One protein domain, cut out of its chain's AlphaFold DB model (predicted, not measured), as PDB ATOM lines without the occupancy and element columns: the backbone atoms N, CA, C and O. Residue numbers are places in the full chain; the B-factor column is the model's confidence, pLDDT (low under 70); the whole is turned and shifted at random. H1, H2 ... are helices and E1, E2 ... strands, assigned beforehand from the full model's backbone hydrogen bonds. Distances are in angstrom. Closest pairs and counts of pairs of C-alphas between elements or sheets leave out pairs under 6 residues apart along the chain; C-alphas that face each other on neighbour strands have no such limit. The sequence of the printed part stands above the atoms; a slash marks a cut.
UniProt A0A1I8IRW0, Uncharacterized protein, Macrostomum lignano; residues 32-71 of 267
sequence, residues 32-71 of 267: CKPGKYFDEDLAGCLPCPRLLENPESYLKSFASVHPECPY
ATOM      1  N   CYS A  32     -50.054  32.979  37.435       79.25
ATOM      2  CA  CYS A  32     -48.740  33.353  37.883       79.25
ATOM      3  C   CYS A  32     -48.393  32.536  39.135       79.25
ATOM      4  O   CYS A  32     -49.261  32.065  39.868       79.25
ATOM      5  N   LYS A  33     -47.096  32.309  39.357       81.62
ATOM      6  CA  LYS A  33     -46.646  31.665  40.596       81.62
ATOM      7  C   LYS A  33     -46.960  32.591  41.785       81.62
ATOM      8  O   LYS A  33     -46.873  33.803  41.591       81.62
ATOM      9  N   PRO A  34     -47.252  32.057  42.987       79.12
ATOM     10  CA  PRO A  34     -47.466  32.869  44.186       79.12
ATOM     11  C   PRO A  34     -46.367  33.921  44.375       79.12
ATOM     12  O   PRO A  34     -45.188  33.630  44.148       79.12
ATOM     13  N   GLY A  35     -46.749  35.146  44.748       76.75
ATOM     14  CA  GLY A  35     -45.826  36.290  44.788       76.75
ATOM     15  C   GLY A  35     -45.605  36.981  43.432       76.75
ATOM     16  O   GLY A  35     -44.695  37.806  43.303       76.75
ATOM     17  N   LYS A  36     -46.427  36.670  42.419       83.12
ATOM     18  CA  LYS A  36     -46.500  37.396  41.146       83.12
ATOM     19  C   LYS A  36     -47.949  37.659  40.739       83.12
ATOM     20  O   LYS A  36     -48.780  36.763  40.853       83.12
ATOM     21  N   TYR A  37     -48.221  38.837  40.185       83.81
ATOM     22  CA  TYR A  37     -49.516  39.196  39.599       83.81
ATOM     23  C   TYR A  37     -49.436  39.218  38.066       83.81
ATOM     24  O   TYR A  37     -48.351  39.362  37.496       83.81
ATOM     25  N   PHE A  38     -50.576  39.037  37.395       84.81
ATOM     26  CA  PHE A  38     -50.677  39.166  35.940       84.81
ATOM     27  C   PHE A  38     -50.998  40.612  35.564       84.81
ATOM     28  O   PHE A  38     -51.935  41.196  36.106       84.81
ATOM     29  N   ASP A  39     -50.236  41.154  34.622       82.69
ATOM     30  CA  ASP A  39     -50.424  42.487  34.056       82.69
ATOM     31  C   ASP A  39     -51.033  42.362  32.648       82.69
ATOM     32  O   ASP A  39     -50.478  41.665  31.793       82.69
ATOM     33  N   GLU A  40     -52.189  42.993  32.408       81.62
ATOM     34  CA  GLU A  40     -52.889  42.925  31.114       81.62
ATOM     35  C   GLU A  40     -52.193  43.723  30.000       81.62
ATOM     36  O   GLU A  40     -52.303  43.344  28.832       81.62
ATOM     37  N   ASP A  41     -51.473  44.797  30.336       82.19
ATOM     38  CA  ASP A  41     -50.787  45.653  29.362       82.19
ATOM     39  C   ASP A  41     -49.447  45.034  28.921       82.19
ATOM     40  O   ASP A  41     -49.072  45.142  27.749       82.19
ATOM     41  N   LEU A  42     -48.749  44.335  29.828       81.44
ATOM     42  CA  LEU A  42     -47.515  43.587  29.532       81.44
ATOM     43  C   LEU A  42     -47.754  42.110  29.162       81.44
ATOM     44  O   LEU A  42     -46.819  41.437  28.723       81.44
ATOM     45  N   ALA A  43     -48.977  41.597  29.333       82.69
ATOM     46  CA  ALA A  43     -49.360  40.195  29.119       82.69
ATOM     47  C   ALA A  43     -48.444  39.177  29.843       82.69
ATOM     48  O   ALA A  43     -48.129  38.105  29.312       82.69
ATOM     49  N   GLY A  44     -47.994  39.512  31.057       85.75
ATOM     50  CA  GLY A  44     -46.938  38.786  31.768       85.75
ATOM     51  C   GLY A  44     -47.088  38.778  33.291       85.75
ATOM     52  O   GLY A  44     -47.893  39.505  33.862       85.75
ATOM     53  N   CYS A  45     -46.294  37.930  33.955       89.31
ATOM     54  CA  CYS A  45     -46.299  37.776  35.413       89.31
ATOM     55  C   CYS A  45     -45.198  38.616  36.083       89.31
ATOM     56  O   CYS A  45     -44.031  38.196  36.117       89.31
ATOM     57  N   LEU A  46     -45.576  39.758  36.658       85.62
ATOM     58  CA  LEU A  46     -44.691  40.672  37.388       85.62
ATOM     59  C   LEU A  46     -44.602  40.300  38.882       85.62
ATOM     60  O   LEU A  46     -45.566  39.769  39.430       85.62
ATOM     61  N   PRO A  47     -43.459  40.523  39.560       83.94
ATOM     62  CA  PRO A  47     -43.349  40.319  41.007       83.94
ATOM     63  C   PRO A  47     -44.227  41.313  41.778       83.94
ATOM     64  O   PRO A  47     -44.318  42.475  41.392       83.94
ATOM     65  N   CYS A  48     -44.838  40.876  42.885       83.25
ATOM     66  CA  CYS A  48     -45.570  41.789  43.770       83.25
ATOM     67  C   CYS A  48     -44.620  42.896  44.294       83.25
ATOM     68  O   CYS A  48     -43.496  42.570  44.697       83.25
ATOM     69  N   PRO A  49     -45.035  44.179  44.312       76.88
ATOM     70  CA  PRO A  49     -44.224  45.271  44.849       76.88
ATOM     71  C   PRO A  49     -43.786  45.020  46.296       76.88
ATOM     72  O   PRO A  49     -44.561  44.530  47.117       76.88
ATOM     73  N   ARG A  50     -42.545  45.391  46.631       68.69
ATOM     74  CA  ARG A  50     -42.105  45.444  48.031       68.69
ATOM     75  C   ARG A  50     -42.592  46.748  48.652       68.69
ATOM     76  O   ARG A  50     -42.302  47.823  48.137       68.69
ATOM     77  N   LEU A  51     -43.315  46.627  49.760       66.94
ATOM     78  CA  LEU A  51     -43.777  47.740  50.583       66.94
ATOM     79  C   LEU A  51     -42.582  48.451  51.219       66.94
ATOM     80  O   LEU A  51     -42.090  48.004  52.251       66.94
ATOM     81  N   LEU A  52     -42.104  49.522  50.582       56.69
ATOM     82  CA  LEU A  52     -40.973  50.296  51.093       56.69
ATOM     83  C   LEU A  52     -41.392  51.556  51.867       56.69
ATOM     84  O   LEU A  52     -40.666  51.941  52.772       56.69
ATOM     85  N   GLU A  53     -42.546  52.171  51.556       56.91
ATOM     86  CA  GLU A  53     -42.890  53.502  52.109       56.91
ATOM     87  C   GLU A  53     -44.330  53.695  52.634       56.91
ATOM     88  O   GLU A  53     -44.529  54.560  53.482       56.91
ATOM     89  N   ASN A  54     -45.352  52.929  52.212       60.22
ATOM     90  CA  ASN A  54     -46.701  53.050  52.804       60.22
ATOM     91  C   ASN A  54     -47.569  51.774  52.643       60.22
ATOM     92  O   ASN A  54     -47.975  51.459  51.519       60.22
ATOM     93  N   PRO A  55     -47.899  51.045  53.731       67.94
ATOM     94  CA  PRO A  55     -48.727  49.837  53.657       67.94
ATOM     95  C   PRO A  55     -50.225  50.112  53.448       67.94
ATOM     96  O   PRO A  55     -50.899  49.312  52.799       67.94
ATOM     97  N   GLU A  56     -50.768  51.228  53.944       67.69
ATOM     98  CA  GLU A  56     -52.215  51.492  53.913       67.69
ATOM     99  C   GLU A  56     -52.733  51.818  52.508       67.69
ATOM    100  O   GLU A  56     -53.771  51.305  52.081       67.69
ATOM    101  N   SER A  57     -51.988  52.637  51.760       65.50
ATOM    102  CA  SER A  57     -52.346  52.997  50.379       65.50
ATOM    103  C   SER A  57     -52.377  51.761  49.463       65.50
ATOM    104  O   SER A  57     -53.289  51.585  48.647       65.50
ATOM    105  N   TYR A  58     -51.425  50.846  49.667       66.94
ATOM    106  CA  TYR A  58     -51.315  49.583  48.937       66.94
ATOM    107  C   TYR A  58     -52.413  48.573  49.330       66.94
ATOM    108  O   TYR A  58     -53.014  47.944  48.451       66.94
ATOM    109  N   LEU A  59     -52.751  48.478  50.625       67.94
ATOM    110  CA  LEU A  59     -53.884  47.687  51.134       67.94
ATOM    111  C   LEU A  59     -55.211  48.083  50.478       67.94
ATOM    112  O   LEU A  59     -55.967  47.212  50.045       67.94
ATOM    113  N   LYS A  60     -55.486  49.388  50.373       68.00
ATOM    114  CA  LYS A  60     -56.763  49.904  49.852       68.00
ATOM    115  C   LYS A  60     -56.936  49.692  48.343       68.00
ATOM    116  O   LYS A  60     -58.049  49.427  47.889       68.00
ATOM    117  N   SER A  61     -55.852  49.823  47.576       69.62
ATOM    118  CA  SER A  61     -55.899  49.918  46.108       69.62
ATOM    119  C   SER A  61     -55.450  48.660  45.360       69.62
ATOM    120  O   SER A  61     -56.026  48.350  44.320       69.62
ATOM    121  N   PHE A  62     -54.443  47.935  45.857       72.06
ATOM    122  CA  PHE A  62     -53.800  46.846  45.111       72.06
ATOM    123  C   PHE A  62     -54.203  45.461  45.629       72.06
ATOM    124  O   PHE A  62     -54.549  44.575  44.847       72.06
ATOM    125  N   ALA A  63     -54.229  45.272  46.952       68.50
ATOM    126  CA  ALA A  63     -54.584  43.985  47.558       68.50
ATOM    127  C   ALA A  63     -56.061  43.593  47.362       68.50
ATOM    128  O   ALA A  63     -56.382  42.408  47.322       68.50
ATOM    129  N   SER A  64     -56.949  44.574  47.182       68.69
ATOM    130  CA  SER A  64     -58.356  44.363  46.816       68.69
ATOM    131  C   SER A  64     -58.540  43.837  45.383       68.69
ATOM    132  O   SER A  64     -59.556  43.209  45.091       68.69
ATOM    133  N   VAL A  65     -57.557  44.059  44.502       74.44
ATOM    134  CA  VAL A  65     -57.575  43.649  43.086       74.44
ATOM    135  C   VAL A  65     -56.746  42.377  42.850       74.44
ATOM    136  O   VAL A  65     -57.088  41.568  41.986       74.44
ATOM    137  N   HIS A  66     -55.686  42.154  43.636       74.06
ATOM    138  CA  HIS A  66     -54.731  41.056  43.451       74.06
ATOM    139  C   HIS A  66     -54.599  40.147  44.694       74.06
ATOM    140  O   HIS A  66     -53.618  40.254  45.435       74.06
ATOM    141  N   PRO A  67     -55.519  39.179  44.901       71.25
ATOM    142  CA  PRO A  67     -55.447  38.229  46.023       71.25
ATOM    143  C   PRO A  67     -54.251  37.256  45.943       71.25
ATOM    144  O   PRO A  67     -53.884  36.641  46.939       71.25
ATOM    145  N   GLU A  68     -53.617  37.135  44.771       70.56
ATOM    146  CA  GLU A  68     -52.424  36.307  44.504       70.56
ATOM    147  C   GLU A  68     -51.131  36.858  45.155       70.56
ATOM    148  O   GLU A  68     -50.089  36.192  45.151       70.56
ATOM    149  N   CYS A  69     -51.186  38.077  45.710       71.00
ATOM    150  CA  CYS A  69     -50.119  38.720  46.479       71.00
ATOM    151  C   CYS A  69     -50.464  38.719  47.987       71.00
ATOM    152  O   CYS A  69     -50.792  39.778  48.531       71.00
ATOM    153  N   PRO A  70     -50.405  37.570  48.692       62.91
ATOM    154  CA  PRO A  70     -50.577  37.555  50.138       62.91
ATOM    155  C   PRO A  70     -49.452  38.356  50.799       62.91
ATOM    156  O   PRO A  70     -48.282  38.235  50.428       62.91
ATOM    157  N   TYR A  71     -49.810  39.150  51.807       63.44
ATOM    158  CA  TYR A  71     -48.836  39.820  52.659       63.44
ATOM    159  C   TYR A  71     -47.955  38.759  53.313       63.44
ATOM    160  O   TYR A  71     -48.440  37.930  54.084       63.44
TER     161      TYR A  71
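What this domain is: This is residues 32 to 71 of the 267 residues of an uncharacterized protein of Macrostomum lignano (UniProt A0A1I8IRW0). With little regular structure, this is mostly loop, with a small two-stranded hairpin, E1 and E2, at one end and the short helix H1 toward the other. After H1, the unnamed stretch of residues 62 to 71 first folds back toward the hairpin and then turns away from it again before Tyr 71, the last printed residue. Of 40 printed residues, 15 are in named elements, ordered E1, E2, H1; the class is mixed and the sheet antiparallel. The whole is compact, with a radius of gyration of the C-alphas of 10.2 A, yet elongated, spanning 27 by 18 by 17 A.

How they stand to each other: Look first at the hairpin of E1, residues 36 to 39, and E2, residues 44 to 47, antiparallel at 139 degrees. You will find N 37 and O 46 within hydrogen-bond range at 2.9 A. H1, residues 55 to 61, is apart from E1, and every O i to N i+4 pair inside it is within hydrogen-bond range.

Where its parts are: Find C-alpha 36 at (-46.500, 37.396, 41.146); from there E1 runs 9.6 A. E2 runs 10.0 A. H1 runs 10.4 A to C-alpha 61 at (-55.899, 49.918, 46.108).

The domain as a whole: The C-alphas farthest apart, of Ala 43 and Glu 56, are 27.4 A apart. Residues 52 to 57, of which 55 to 57 belong to H1, stand free. The printed part has no cut and no long link between named elements. Residues 50 to 61, 63 to 64 and 70 to 71 have pLDDT under 70.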